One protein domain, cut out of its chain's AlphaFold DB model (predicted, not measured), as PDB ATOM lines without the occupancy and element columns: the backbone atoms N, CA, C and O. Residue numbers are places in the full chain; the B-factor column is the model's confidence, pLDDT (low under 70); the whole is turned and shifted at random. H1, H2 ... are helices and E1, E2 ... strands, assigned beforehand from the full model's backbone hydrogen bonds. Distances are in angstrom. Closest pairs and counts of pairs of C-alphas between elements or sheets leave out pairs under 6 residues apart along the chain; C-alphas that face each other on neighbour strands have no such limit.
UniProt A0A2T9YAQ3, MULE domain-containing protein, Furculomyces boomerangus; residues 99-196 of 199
ATOM      1  N   ILE A  99     -39.486 -33.764 -31.345       43.25
ATOM      2  CA  ILE A  99     -40.296 -33.992 -32.540       43.25
ATOM      3  C   ILE A  99     -41.507 -33.091 -32.420       43.25
ATOM      4  O   ILE A  99     -42.502 -33.411 -31.780       43.25
ATOM      5  N   LEU A 100     -41.378 -31.904 -33.003       40.22
ATOM      6  CA  LEU A 100     -42.490 -30.982 -33.146       40.22
ATOM      7  C   LEU A 100     -43.424 -31.551 -34.213       40.22
ATOM      8  O   LEU A 100     -43.236 -31.316 -35.404       40.22
ATOM      9  N   GLY A 101     -44.401 -32.347 -33.785       37.78
ATOM     10  CA  GLY A 101     -45.545 -32.658 -34.625       37.78
ATOM     11  C   GLY A 101     -46.321 -31.371 -34.865       37.78
ATOM     12  O   GLY A 101     -47.046 -30.922 -33.984       37.78
ATOM     13  N   ASN A 102     -46.141 -30.761 -36.034       39.41
ATOM     14  CA  ASN A 102     -47.045 -29.728 -36.521       39.41
ATOM     15  C   ASN A 102     -48.266 -30.440 -37.106       39.41
ATOM     16  O   ASN A 102     -48.340 -30.639 -38.318       39.41
ATOM     17  N   ASN A 103     -49.199 -30.862 -36.253       47.16
ATOM     18  CA  ASN A 103     -50.533 -31.167 -36.751       47.16
ATOM     19  C   ASN A 103     -51.233 -29.840 -37.051       47.16
ATOM     20  O   ASN A 103     -51.158 -28.892 -36.273       47.16
ATOM     21  N   SER A 104     -51.882 -29.768 -38.212       44.72
ATOM     22  CA  SER A 104     -52.653 -28.611 -38.683       44.72
ATOM     23  C   SER A 104     -53.850 -28.270 -37.791       44.72
ATOM     24  O   SER A 104     -54.474 -27.228 -37.970       44.72
ATOM     25  N   GLU A 105     -54.173 -29.143 -36.841       52.38
ATOM     26  CA  GLU A 105     -55.167 -28.916 -35.807       52.38
ATOM     27  C   GLU A 105     -54.446 -28.549 -34.516       52.38
ATOM     28  O   GLU A 105     -53.588 -29.290 -34.038       52.38
ATOM     29  N   ASP A 106     -54.828 -27.410 -33.944       62.78
ATOM     30  CA  ASP A 106     -54.261 -26.738 -32.768       62.78
ATOM     31  C   ASP A 106     -54.347 -27.557 -31.451       62.78
ATOM     32  O   ASP A 106     -54.243 -27.017 -30.349       62.78
ATOM     33  N   ARG A 107     -54.556 -28.874 -31.564       70.12
ATOM     34  CA  ARG A 107     -54.847 -29.838 -30.503       70.12
ATOM     35  C   ARG A 107     -53.600 -30.421 -29.846       70.12
ATOM     36  O   ARG A 107     -53.592 -30.683 -28.647       70.12
ATOM     37  N   LEU A 108     -52.518 -30.581 -30.606       74.88
ATOM     38  CA  LEU A 108     -51.222 -31.016 -30.092       74.88
ATOM     39  C   LEU A 108     -50.246 -29.841 -30.110       74.88
ATOM     40  O   LEU A 108     -49.840 -29.372 -31.170       74.88
ATOM     41  N   LYS A 109     -49.825 -29.382 -28.932       71.06
ATOM     42  CA  LYS A 109     -48.903 -28.248 -28.800       71.06
ATOM     43  C   LYS A 109     -47.448 -28.695 -28.869       71.06
ATOM     44  O   LYS A 109     -46.622 -28.020 -29.488       71.06
ATOM     45  N   LYS A 110     -47.111 -29.812 -28.213       75.12
ATOM     46  CA  LYS A 110     -45.761 -30.402 -28.214       75.12
ATOM     47  C   LYS A 110     -45.818 -31.909 -28.010       75.12
ATOM     48  O   LYS A 110     -46.620 -32.388 -27.223       75.12
ATOM     49  N   PHE A 111     -44.887 -32.622 -28.635       77.38
ATOM     50  CA  PHE A 111     -44.634 -34.040 -28.403       77.38
ATOM     51  C   PHE A 111     -43.136 -34.239 -28.151       77.38
ATOM     52  O   PHE A 111     -42.292 -33.840 -28.953       77.38
ATOM     53  N   ILE A 112     -42.777 -34.782 -26.992       79.81
ATOM     54  CA  ILE A 112     -41.393 -34.812 -26.514       79.81
ATOM     55  C   ILE A 112     -41.025 -36.250 -26.171       79.81
ATOM     56  O   ILE A 112     -41.645 -36.884 -25.322       79.81
ATOM     57  N   THR A 113     -40.002 -36.780 -26.836       81.81
ATOM     58  CA  THR A 113     -39.454 -38.119 -26.583       81.81
ATOM     59  C   THR A 113     -37.979 -38.167 -27.001       81.81
ATOM     60  O   THR A 113     -37.394 -37.154 -27.381       81.81
ATOM     61  N   SER A 114     -37.333 -39.327 -26.920       79.06
ATOM     62  CA  SER A 114     -35.993 -39.527 -27.469       79.06
ATOM     63  C   SER A 114     -35.831 -40.934 -28.024       79.06
ATOM     64  O   SER A 114     -36.423 -41.878 -27.509       79.06
ATOM     65  N   LYS A 115     -34.932 -41.108 -28.997       78.81
ATOM     66  CA  LYS A 115     -34.594 -42.432 -29.552       78.81
ATOM     67  C   LYS A 115     -34.264 -43.478 -28.485       78.81
ATOM     68  O   LYS A 115     -34.569 -44.653 -28.660       78.81
ATOM     69  N   HIS A 116     -33.626 -43.067 -27.387       82.31
ATOM     70  CA  HIS A 116     -33.323 -43.972 -26.282       82.31
ATOM     71  C   HIS A 116     -34.597 -44.448 -25.572       82.31
ATOM     72  O   HIS A 116     -34.763 -45.647 -25.370       82.31
ATOM     73  N   LEU A 117     -35.515 -43.529 -25.270       82.75
ATOM     74  CA  LEU A 117     -36.799 -43.840 -24.638       82.75
ATOM     75  C   LEU A 117     -37.690 -44.703 -25.539       82.75
ATOM     76  O   LEU A 117     -38.299 -45.653 -25.059       82.75
ATOM     77  N   LEU A 118     -37.692 -44.451 -26.850       85.31
ATOM     78  CA  LEU A 118     -38.424 -45.277 -27.817       85.31
ATOM     79  C   LEU A 118     -37.924 -46.728 -27.829       85.31
ATOM     80  O   LEU A 118     -38.724 -47.657 -27.870       85.31
ATOM     81  N   ARG A 119     -36.605 -46.946 -27.724       85.88
ATOM     82  CA  ARG A 119     -36.034 -48.302 -27.610       85.88
ATOM     83  C   ARG A 119     -36.442 -49.012 -26.322       85.88
ATOM     84  O   ARG A 119     -36.537 -50.236 -26.318       85.88
ATOM     85  N   ILE A 120     -36.641 -48.271 -25.234       85.25
ATOM     86  CA  ILE A 120     -37.158 -48.829 -23.979       85.25
ATOM     87  C   ILE A 120     -38.630 -49.206 -24.163       85.25
ATOM     88  O   ILE A 120     -39.012 -50.327 -23.840       85.25
ATOM     89  N   ALA A 121     -39.428 -48.312 -24.754       86.50
ATOM     90  CA  ALA A 121     -40.843 -48.544 -25.027       86.50
ATOM     91  C   ALA A 121     -41.082 -49.810 -25.866       86.50
ATOM     92  O   ALA A 121     -41.958 -50.600 -25.533       86.50
ATOM     93  N   GLN A 122     -40.250 -50.058 -26.884       87.94
ATOM     94  CA  GLN A 122     -40.301 -51.262 -27.733       87.94
ATOM     95  C   GLN A 122     -40.132 -52.584 -26.968       87.94
ATOM     96  O   GLN A 122     -40.517 -53.638 -27.465       87.94
ATOM     97  N   ARG A 123     -39.495 -52.557 -25.795       86.00
ATOM     98  CA  ARG A 123     -39.230 -53.750 -24.975       86.00
ATOM     99  C   ARG A 123     -40.220 -53.905 -23.829       86.00
ATOM    100  O   ARG A 123     -40.148 -54.900 -23.113       86.00
ATOM    101  N   SER A 124     -41.086 -52.916 -23.622       84.31
ATOM    102  CA  SER A 124     -42.079 -52.953 -22.564       84.31
ATOM    103  C   SER A 124     -43.380 -53.564 -23.057       84.31
ATOM    104  O   SER A 124     -43.890 -53.230 -24.123       84.31
ATOM    105  N   ASN A 125     -43.954 -54.394 -22.198       85.12
ATOM    106  CA  ASN A 125     -45.272 -54.984 -22.382       85.12
ATOM    107  C   ASN A 125     -46.380 -54.168 -21.697       85.12
ATOM    108  O   ASN A 125     -47.561 -54.424 -21.936       85.12
ATOM    109  N   MET A 126     -46.014 -53.211 -20.839       84.69
ATOM    110  CA  MET A 126     -46.947 -52.403 -20.056       84.69
ATOM    111  C   MET A 126     -46.756 -50.921 -20.359       84.69
ATOM    112  O   MET A 126     -45.644 -50.392 -20.245       84.69
ATOM    113  N   LEU A 127     -47.857 -50.264 -20.707       87.88
ATOM    114  CA  LEU A 127     -47.950 -48.832 -20.930       87.88
ATOM    115  C   LEU A 127     -48.928 -48.230 -19.923       87.88
ATOM    116  O   LEU A 127     -50.050 -48.704 -19.780       87.88
ATOM    117  N   PHE A 128     -48.495 -47.173 -19.259       86.38
ATOM    118  CA  PHE A 128     -49.284 -46.344 -18.368       86.38
ATOM    119  C   PHE A 128     -49.485 -44.986 -19.032       86.38
ATOM    120  O   PHE A 128     -48.540 -44.418 -19.589       86.38
ATOM    121  N   ILE A 129     -50.712 -44.492 -18.979       87.12
ATOM    122  CA  ILE A 129     -51.130 -43.220 -19.555       87.12
ATOM    123  C   ILE A 129     -51.745 -42.395 -18.433       87.12
ATOM    124  O   ILE A 129     -52.601 -42.892 -17.706       87.12
ATOM    125  N   ASP A 130     -51.289 -41.156 -18.292       81.06
ATOM    126  CA  ASP A 130     -51.739 -40.244 -17.244       81.06
ATOM    127  C   ASP A 130     -51.776 -38.803 -17.778       81.06
ATOM    128  O   ASP A 130     -50.878 -38.409 -18.525       81.06
ATOM    129  N   ALA A 131     -52.789 -38.020 -17.400       77.31
ATOM    130  CA  ALA A 131     -52.906 -36.589 -17.705       77.31
ATOM    131  C   ALA A 131     -53.021 -35.699 -16.457       77.31
ATOM    132  O   ALA A 131     -53.488 -34.568 -16.526       77.31
ATOM    133  N   THR A 132     -52.524 -36.165 -15.310       69.44
ATOM    134  CA  THR A 132     -52.589 -35.450 -14.021       69.44
ATOM    135  C   THR A 132     -51.997 -34.025 -14.035       69.44
ATOM    136  O   THR A 132     -52.285 -33.218 -13.147       69.44
ATOM    137  N   TYR A 133     -51.142 -33.677 -15.003       74.25
ATOM    138  CA  TYR A 133     -50.395 -32.416 -15.004       74.25
ATOM    139  C   TYR A 133     -50.898 -31.430 -16.059       74.25
ATOM    140  O   TYR A 133     -51.266 -31.813 -17.163       74.25
ATOM    141  N   ARG A 134     -50.835 -30.128 -15.744       79.50
ATOM    142  CA  ARG A 134     -51.189 -29.032 -16.660       79.50
ATOM    143  C   ARG A 134     -50.142 -27.916 -16.612       79.50
ATOM    144  O   ARG A 134     -49.500 -27.700 -15.582       79.50
ATOM    145  N   ILE A 135     -49.958 -27.197 -17.718       71.50
ATOM    146  CA  ILE A 135     -49.129 -25.984 -17.768       71.50
ATOM    147  C   ILE A 135     -49.910 -24.842 -17.127       71.50
ATOM    148  O   ILE A 135     -50.881 -24.379 -17.708       71.50
ATOM    149  N   ILE A 136     -49.461 -24.362 -15.967       64.38
ATOM    150  CA  ILE A 136     -50.197 -23.402 -15.123       64.38
ATOM    151  C   ILE A 136     -50.629 -22.147 -15.894       64.38
ATOM    152  O   ILE A 136     -51.791 -21.763 -15.831       64.38
ATOM    153  N   ASP A 137     -49.716 -21.535 -16.649       57.94
ATOM    154  CA  ASP A 137     -49.982 -20.241 -17.291       57.94
ATOM    155  C   ASP A 137     -50.882 -20.345 -18.534       57.94
ATOM    156  O   ASP A 137     -51.446 -19.347 -18.974       57.94
ATOM    157  N   LEU A 138     -50.995 -21.541 -19.126       65.81
ATOM    158  CA  LEU A 138     -51.724 -21.781 -20.381       65.81
ATOM    159  C   LEU A 138     -52.913 -22.735 -20.216       65.81
ATOM    160  O   LEU A 138     -53.638 -22.973 -21.174       65.81
ATOM    161  N   ASP A 139     -53.070 -23.310 -19.026       76.25
ATOM    162  CA  ASP A 139     -54.041 -24.345 -18.675       76.25
ATOM    163  C   ASP A 139     -54.049 -25.569 -19.620       76.25
ATOM    164  O   ASP A 139     -55.034 -26.299 -19.729       76.25
ATOM    165  N   TYR A 140     -52.931 -25.831 -20.305       79.12
ATOM    166  CA  TYR A 140     -52.809 -26.949 -21.243       79.12
ATOM    167  C   TYR A 140     -52.497 -28.263 -20.530       79.12
ATOM    168  O   TYR A 140     -51.489 -28.320 -19.813       79.12
ATOM    169  N   PRO A 141     -53.296 -29.323 -20.745       84.38
ATOM    170  CA  PRO A 141     -53.001 -30.642 -20.213       84.38
ATOM    171  C   PRO A 141     -51.697 -31.230 -20.741       84.38
ATOM    172  O   PRO A 141     -51.231 -30.932 -21.848       84.38
ATOM    173  N   ILE A 142     -51.102 -32.081 -19.915       83.56
ATOM    174  CA  ILE A 142     -49.879 -32.811 -20.205       83.56
ATOM    175  C   ILE A 142     -50.175 -34.298 -20.075       83.56
ATOM    176  O   ILE A 142     -50.309 -34.812 -18.969       83.56
ATOM    177  N   ILE A 143     -50.181 -34.993 -21.208       88.06
ATOM    178  CA  ILE A 143     -50.262 -36.450 -21.252       88.06
ATOM    179  C   ILE A 143     -48.850 -37.014 -21.091       88.06
ATOM    180  O   ILE A 143     -47.957 -36.766 -21.907       88.06
ATOM    181  N   ALA A 144     -48.640 -37.780 -20.029       85.00
ATOM    182  CA  ALA A 144     -47.427 -38.526 -19.760       85.00
ATOM    183  C   ALA A 144     -47.626 -39.997 -20.140       85.00
ATOM    184  O   ALA A 144     -48.556 -40.658 -19.677       85.00
ATOM    185  N   LEU A 145     -46.715 -40.525 -20.958       88.44
ATOM    186  CA  LEU A 145     -46.660 -41.951 -21.269       88.44
ATOM    187  C   LEU A 145     -45.483 -42.582 -20.541       88.44
ATOM    188  O   LEU A 145     -44.327 -42.174 -20.710       88.44
ATOM    189  N   VAL A 146     -45.775 -43.607 -19.755       86.31
ATOM    190  CA  VAL A 146     -44.815 -44.279 -18.883       86.31
ATOM    191  C   VAL A 146     -44.842 -45.773 -19.174       86.31
ATOM    192  O   VAL A 146     -45.892 -46.349 -19.420       86.31
ATOM    193  N   VAL A 147     -43.690 -46.430 -19.147       85.62
ATOM    194  CA  VAL A 147     -43.597 -47.888 -19.284       85.62
ATOM    195  C   VAL A 147     -42.973 -48.512 -18.052       85.62
ATOM    196  O   VAL A 147     -42.199 -47.859 -17.355       85.62
ATOM    197  N   LEU A 148     -43.289 -49.779 -17.799       77.25
ATOM    198  CA  LEU A 148     -42.615 -50.570 -16.776       77.25
ATOM    199  C   LEU A 148     -41.488 -51.378 -17.420       77.25
ATOM    200  O   LEU A 148     -41.734 -52.169 -18.330       77.25
ATOM    201  N   ASP A 149     -40.255 -51.183 -16.965       74.19
ATOM    202  CA  ASP A 149     -39.123 -51.968 -17.452       74.19
ATOM    203  C   ASP A 149     -39.032 -53.348 -16.774       74.19
ATOM    204  O   ASP A 149     -39.786 -53.697 -15.863       74.19
ATOM    205  N   THR A 150     -38.055 -54.151 -17.200       74.81
ATOM    206  CA  THR A 150     -37.796 -55.477 -16.619       74.81
ATOM    207  C   THR A 150     -37.330 -55.431 -15.161       74.81
ATOM    208  O   THR A 150     -37.345 -56.459 -14.492       74.81
ATOM    209  N   ASN A 151     -36.907 -54.266 -14.666       76.19
ATOM    210  CA  ASN A 151     -36.489 -54.041 -13.284       76.19
ATOM    211  C   ASN A 151     -37.623 -53.472 -12.420       76.19
ATOM    212  O   ASN A 151     -37.370 -53.046 -11.292       76.19
ATOM    213  N   VAL A 152     -38.862 -53.469 -12.926       74.31
ATOM    214  CA  VAL A 152     -40.042 -52.933 -12.230       74.31
ATOM    215  C   VAL A 152     -39.898 -51.428 -11.949       74.31
ATOM    216  O   VAL A 152     -40.391 -50.902 -10.952       74.31
ATOM    217  N   MET A 153     -39.211 -50.712 -12.837       76.00
ATOM    218  CA  MET A 153     -39.075 -49.261 -12.788       76.00
ATOM    219  C   MET A 153     -40.030 -48.610 -13.783       76.00
ATOM    220  O   MET A 153     -40.104 -48.999 -14.949       76.00
ATOM    221  N   PHE A 154     -40.730 -47.578 -13.320       78.38
ATOM    222  CA  PHE A 154     -41.530 -46.706 -14.171       78.38
ATOM    223  C   PHE A 154     -40.612 -45.739 -14.920       78.38
ATOM    224  O   PHE A 154     -39.906 -44.935 -14.308       78.38
ATOM    225  N   ILE A 155     -40.621 -45.816 -16.247       78.69
ATOM    226  CA  ILE A 155     -39.802 -44.989 -17.128       78.69
ATOM    227  C   ILE A 155     -40.721 -44.112 -17.968       78.69
ATOM    228  O   ILE A 155     -41.498 -44.609 -18.779       78.69
ATOM    229  N   LEU A 156     -40.608 -42.796 -17.797       82.94
ATOM    230  CA  LEU A 156     -41.288 -41.818 -18.641       82.94
ATOM    231  C   LEU A 156     -40.688 -41.851 -20.049       82.94
ATOM    232  O   LEU A 156     -39.514 -41.527 -20.229       82.94
ATOM    233  N   ILE A 157     -41.487 -42.237 -21.042       85.38
ATOM    234  CA  ILE A 157     -41.035 -42.388 -22.433       85.38
ATOM    235  C   ILE A 157     -41.464 -41.232 -23.331       85.38
ATOM    236  O   ILE A 157     -40.802 -40.956 -24.337       85.38
ATOM    237  N   ASN A 158     -42.551 -40.550 -22.981       88.06
ATOM    238  CA  ASN A 158     -43.064 -39.430 -23.747       88.06
ATOM    239  C   ASN A 158     -43.852 -38.459 -22.866       88.06
ATOM    240  O   ASN A 158     -44.480 -38.853 -21.884       88.06
ATOM    241  N   ILE A 159     -43.792 -37.189 -23.255       85.38
ATOM    242  CA  ILE A 159     -44.620 -36.110 -22.734       85.38
ATOM    243  C   ILE A 159     -45.277 -35.435 -23.935       85.38
ATOM    244  O   ILE A 159     -44.576 -34.997 -24.854       85.38
ATOM    245  N   ALA A 160     -46.596 -35.302 -23.910       84.50
ATOM    246  CA  ALA A 160     -47.352 -34.537 -24.885       84.50
ATOM    247  C   ALA A 160     -48.077 -33.377 -24.195       84.50
ATOM    248  O   ALA A 160     -48.783 -33.582 -23.217       84.50
ATOM    249  N   ILE A 161     -47.894 -32.160 -24.704       82.62
ATOM    250  CA  ILE A 161     -48.663 -30.981 -24.292       82.62
ATOM    251  C   ILE A 161     -49.798 -30.831 -25.297       82.62
ATOM    252  O   ILE A 161     -49.538 -30.739 -26.502       82.62
ATOM    253  N   VAL A 162     -51.030 -30.803 -24.809       84.75
ATOM    254  CA  VAL A 162     -52.246 -30.895 -25.626       84.75
ATOM    255  C   VAL A 162     -53.236 -29.786 -25.271       84.75
ATOM    256  O   VAL A 162     -53.046 -29.075 -24.289       84.75
ATOM    257  N   SER A 163     -54.253 -29.576 -26.104       83.44
ATOM    258  CA  SER A 163     -55.290 -28.562 -25.869       83.44
ATOM    259  C   SER A 163     -56.370 -29.008 -24.885       83.44
ATOM    260  O   SER A 163     -56.947 -28.163 -24.212       83.44
ATOM    261  N   ASP A 164     -56.666 -30.308 -24.834       86.06
ATOM    262  CA  ASP A 164     -57.733 -30.914 -24.033       86.06
ATOM    263  C   ASP A 164     -57.396 -32.377 -23.678       86.06
ATOM    264  O   ASP A 164     -56.387 -32.917 -24.132       86.06
ATOM    265  N   GLU A 165     -58.229 -33.010 -22.849       85.88
ATOM    266  CA  GLU A 165     -58.089 -34.410 -22.407       85.88
ATOM    267  C   GLU A 165     -59.114 -35.331 -23.098       85.88
ATOM    268  O   GLU A 165     -59.555 -36.338 -22.553       85.88
ATOM    269  N   SER A 166     -59.528 -35.006 -24.329       85.44
ATOM    270  CA  SER A 166     -60.458 -35.862 -25.071       85.44
ATOM    271  C   SER A 166     -59.818 -37.194 -25.474       85.44
ATOM    272  O   SER A 166     -58.632 -37.279 -25.803       85.44
ATOM    273  N   ALA A 167     -60.631 -38.253 -25.542       84.81
ATOM    274  CA  ALA A 167     -60.193 -39.584 -25.977       84.81
ATOM    275  C   ALA A 167     -59.496 -39.576 -27.357       84.81
ATOM    276  O   ALA A 167     -58.579 -40.361 -27.612       84.81
ATOM    277  N   GLU A 168     -59.898 -38.663 -28.244       85.19
ATOM    278  CA  GLU A 168     -59.283 -38.460 -29.558       85.19
ATOM    279  C   GLU A 168     -57.822 -38.009 -29.452       85.19
ATOM    280  O   GLU A 168     -56.975 -38.485 -30.212       85.19
ATOM    281  N   ILE A 169     -57.510 -37.132 -28.492       86.38
ATOM    282  CA  ILE A 169     -56.146 -36.658 -28.254       86.38
ATOM    283  C   ILE A 169     -55.275 -37.779 -27.691       86.38
ATOM    284  O   ILE A 169     -54.156 -37.962 -28.171       86.38
ATOM    285  N   TYR A 170     -55.779 -38.586 -26.756       86.44
ATOM    286  CA  TYR A 170     -55.044 -39.763 -26.280       86.44
ATOM    287  C   TYR A 170     -54.713 -40.726 -27.422       86.44
ATOM    288  O   TYR A 170     -53.566 -41.157 -27.566       86.44
ATOM    289  N   LEU A 171     -55.690 -41.017 -28.287       86.50
ATOM    290  CA  LEU A 171     -55.467 -41.859 -29.461       86.50
ATOM    291  C   LEU A 171     -54.449 -41.232 -30.423       86.50
ATOM    292  O   LEU A 171     -53.607 -41.943 -30.973       86.50
ATOM    293  N   CYS A 172     -54.505 -39.912 -30.619       86.69
ATOM    294  CA  CYS A 172     -53.539 -39.174 -31.430       86.69
ATOM    295  C   CYS A 172     -52.117 -39.315 -30.870       86.69
ATOM    296  O   CYS A 172     -51.207 -39.706 -31.599       86.69
ATOM    297  N   VAL A 173     -51.934 -39.089 -29.567       87.19
ATOM    298  CA  VAL A 173     -50.642 -39.207 -28.877       87.19
ATOM    299  C   VAL A 173     -50.081 -40.631 -28.978       87.19
ATOM    300  O   VAL A 173     -48.897 -40.804 -29.276       87.19
ATOM    301  N   LEU A 174     -50.923 -41.656 -28.817       89.56
ATOM    302  CA  LEU A 174     -50.514 -43.056 -28.977       89.56
ATOM    303  C   LEU A 174     -50.110 -43.397 -30.414       89.56
ATOM    304  O   LEU A 174     -49.083 -44.044 -30.616       89.56
ATOM    305  N   LYS A 175     -50.870 -42.935 -31.416       88.50
ATOM    306  CA  LYS A 175     -50.523 -43.121 -32.834       88.50
ATOM    307  C   LYS A 175     -49.200 -42.451 -33.178       88.50
ATOM    308  O   LYS A 175     -48.363 -43.065 -33.824       88.50
ATOM    309  N   MET A 176     -48.971 -41.236 -32.691       88.62
ATOM    310  CA  MET A 176     -47.701 -40.543 -32.905       88.62
ATOM    311  C   MET A 176     -46.520 -41.273 -32.271       88.62
ATOM    312  O   MET A 176     -45.454 -41.358 -32.880       88.62
ATOM    313  N   LEU A 177     -46.698 -41.826 -31.066       89.25
ATOM    314  CA  LEU A 177     -45.676 -42.663 -30.444       89.25
ATOM    315  C   LEU A 177     -45.390 -43.910 -31.291       89.25
ATOM    316  O   LEU A 177     -44.222 -44.231 -31.517       89.25
ATOM    317  N   GLN A 178     -46.434 -44.587 -31.770       90.19
ATOM    318  CA  GLN A 178     -46.304 -45.756 -32.635       90.19
ATOM    319  C   GLN A 178     -45.558 -45.413 -33.930       90.19
ATOM    320  O   GLN A 178     -44.551 -46.051 -34.233       90.19
ATOM    321  N   GLU A 179     -45.995 -44.379 -34.651       88.94
ATOM    322  CA  GLU A 179     -45.354 -43.920 -35.884       88.94
ATOM    323  C   GLU A 179     -43.880 -43.588 -35.661       88.94
ATOM    324  O   GLU A 179     -43.029 -43.909 -36.487       88.94
ATOM    325  N   GLU A 180     -43.551 -42.941 -34.543       86.12
ATOM    326  CA  GLU A 180     -42.172 -42.591 -34.250       86.12
ATOM    327  C   GLU A 180     -41.319 -43.825 -33.926       86.12
ATOM    328  O   GLU A 180     -40.155 -43.908 -34.322       86.12
ATOM    329  N   ILE A 181     -41.886 -44.831 -33.260       89.06
ATOM    330  CA  ILE A 181     -41.216 -46.114 -33.033       89.06
ATOM    331  C   ILE A 181     -40.969 -46.842 -34.359       89.06
ATOM    332  O   ILE A 181     -39.849 -47.310 -34.589       89.06
ATOM    333  N   GLU A 182     -41.969 -46.885 -35.236       89.88
ATOM    334  CA  GLU A 182     -41.895 -47.522 -36.554       89.88
ATOM    335  C   GLU A 182     -40.880 -46.821 -37.467       89.88
ATOM    336  O   GLU A 182     -40.035 -47.482 -38.074       89.88
ATOM    337  N   LYS A 183     -40.848 -45.478 -37.475       86.69
ATOM    338  CA  LYS A 183     -39.822 -44.678 -38.178       86.69
ATOM    339  C   LYS A 183     -38.400 -44.996 -37.714       86.69
ATOM    340  O   LYS A 183     -37.453 -44.860 -38.486       86.69
ATOM    341  N   ASN A 184     -38.234 -45.426 -36.464       84.25
ATOM    342  CA  ASN A 184     -36.947 -45.841 -35.903       84.25
ATOM    343  C   ASN A 184     -36.709 -47.366 -35.999       84.25
ATOM    344  O   ASN A 184     -35.793 -47.878 -35.349       84.25
ATOM    345  N   GLY A 185     -37.492 -48.082 -36.817       87.56
ATOM    346  CA  GLY A 185     -37.325 -49.510 -37.109       87.56
ATOM    347  C   GLY A 185     -37.766 -50.446 -35.984       87.56
ATOM    348  O   GLY A 185     -37.330 -51.596 -35.947       87.56
ATOM    349  N   GLY A 186     -38.570 -49.957 -35.037       88.06
ATOM    350  CA  GLY A 186     -39.132 -50.764 -33.961       88.06
ATOM    351  C   GLY A 186     -40.594 -51.122 -34.178       88.06
ATOM    352  O   GLY A 186     -41.247 -50.620 -35.084       88.06
ATOM    353  N   ILE A 187     -41.113 -51.963 -33.285       89.44
ATOM    354  CA  ILE A 187     -42.534 -52.306 -33.208       89.44
ATOM    355  C   ILE A 187     -43.038 -51.832 -31.848       89.44
ATOM    356  O   ILE A 187     -42.414 -52.114 -30.824       89.44
ATOM    357  N   PHE A 188     -44.149 -51.100 -31.837       88.44
ATOM    358  CA  PHE A 188     -44.833 -50.720 -30.606       88.44
ATOM    359  C   PHE A 188     -46.030 -51.641 -30.392       88.44
ATOM    360  O   PHE A 188     -46.998 -51.579 -31.143       88.44
ATOM    361  N   ASN A 189     -45.947 -52.526 -29.399       87.25
ATOM    362  CA  ASN A 189     -47.002 -53.501 -29.125       87.25
ATOM    363  C   ASN A 189     -47.145 -53.773 -27.616       87.25
ATOM    364  O   ASN A 189     -46.810 -54.867 -27.152       87.25
ATOM    365  N   PRO A 190     -47.581 -52.779 -26.820       87.31
ATOM    366  CA  PRO A 190     -47.844 -53.004 -25.406       87.31
ATOM    367  C   PRO A 190     -49.011 -53.990 -25.243       87.31
ATOM    368  O   PRO A 190     -50.095 -53.786 -25.781       87.31
ATOM    369  N   THR A 191     -48.807 -55.051 -24.464       87.88
ATOM    370  CA  THR A 191     -49.856 -56.038 -24.150       87.88
ATOM    371  C   THR A 191     -50.883 -55.524 -23.143       87.88
ATOM    372  O   THR A 191     -52.022 -55.986 -23.122       87.88
ATOM    373  N   HIS A 192     -50.481 -54.576 -22.296       85.44
ATOM    374  CA  HIS A 192     -51.319 -53.994 -21.257       85.44
ATOM    375  C   HIS A 192     -51.226 -52.476 -21.320       85.44
ATOM    376  O   HIS A 192     -50.130 -51.917 -21.254       85.44
ATOM    377  N   ILE A 193     -52.381 -51.825 -21.419       87.19
ATOM    378  CA  ILE A 193     -52.512 -50.374 -21.329       87.19
ATOM    379  C   ILE A 193     -53.313 -50.076 -20.067       87.19
ATOM    380  O   ILE A 193     -54.406 -50.610 -19.882       87.19
ATOM    381  N   ILE A 194     -52.737 -49.264 -19.191       83.00
ATOM    382  CA  ILE A 194     -53.327 -48.837 -17.929       83.00
ATOM    383  C   ILE A 194     -53.509 -47.327 -18.014       83.00
ATOM    384  O   ILE A 194     -52.572 -46.595 -18.318       83.00
ATOM    385  N   SER A 195     -54.726 -46.885 -17.756       81.69
ATOM    386  CA  SER A 195     -55.118 -45.483 -17.704       81.69
ATOM    387  C   SER A 195     -56.010 -45.308 -16.492       81.69
ATOM    388  O   SER A 195     -56.704 -46.257 -16.104       81.69
ATOM    389  N   ASP A 196     -56.010 -44.113 -15.915       72.81
ATOM    390  CA  ASP A 196     -57.023 -43.768 -14.928       72.81
ATOM    391  C   ASP A 196     -58.420 -43.820 -15.564       72.81
ATOM    392  O   ASP A 196     -58.598 -43.630 -16.775       72.81
TER     393      ASP A 196
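Overview. This is residues 99 to 196 of the 199 residues of the protein "MULE domain-containing protein" of Furculomyces boomerangus (UniProt A0A2T9YAQ3). What would one see first? One twisted sheet forms a wall, its three long strands E2, E3 and E4 side by side between the short strands E1 and E5, and H1 and H2 cover one face, making two layers; no named helix lies over the other face. What is the make-up? The printed part has 98 residues, with named elements in the order E1 H1 E2 E3 E4 H2 E5, of mixed class; the sheet is mixed, in the order E1, E4, E3, E2, E5. How large is it? It is compact and rounded, with a radius of gyration of the C-alphas of 13.0 A and spans of 37 by 27 by 20 A.

Arrangement. Which strands are neighbours? Edge strand E1, residues 108 to 112, is antiparallel to E4, residues 154 to 162, with N 109 and O 161 at 2.8 A. E2, residues 126 to 135, E3, residues 140 to 148, and E4 form a meander of two hairpins, each strand the antiparallel neighbour of the one before; N 128 and O 146 are 2.7 A apart, N 145 and O 158 2.9 A. Edge strand E5, residues 192 to 195, is parallel to E2, with N 194 and O 127 at 2.8 A. Where are the helices? H1, residues 115 to 121, lies over E4 at a height over the sheet of 8.6 A, only just across it at 63 degrees on the local plane; the closest C-alphas are those of Leu 117 and Ile 157, 5.0 A. H2, residues 167 to 183, is on the same face at a height over the sheet of 9.8 A, over E4 and only just slantwise to it at 59.5 degrees on the local plane; the closest C-alphas are those of Ala 160 and Val 173, 7.0 A. In both helices every O i to N i+4 pair is within hydrogen-bond range. How do they meet? H1 and H2 only just touch, with 3 pairs of C-alphas within 8 A, through residues 180 to 181 alone of H2; the closest are those of Leu 118 and Ile 181, 6.0 A. They run opposite ways at a steep tilt of 64 degrees. What joins E4 to E5? E4, H2 and E5 form a split strand-helix-strand unit, two strands running the same way with others between them in the sheet, and its crossover is right-handed.

Along the chain. Where do the elements begin and end? E1 begins at C-alpha 108, (-51.222, -31.016, -30.092), and E5 ends at C-alpha 195, (-55.118, -45.483, -17.704). How long are they? From first to last C-alpha E2 is 26.6 A, E3 26.1 A, E4 22.3 A and H2 24.3 A; E2 bends by 52 degrees at residue 132 and E4 by 58 degrees at residue 157.

Size, cuts and confidence. How far does it reach? The two C-alphas farthest apart are those of Ser 104 and Asn 151, 39.4 A. Is it whole and sure? The printed part has no cut and no long link. Its mean pLDDT is 79.5, and residues 99 to 106, 132 and 136 to 138 are under 70.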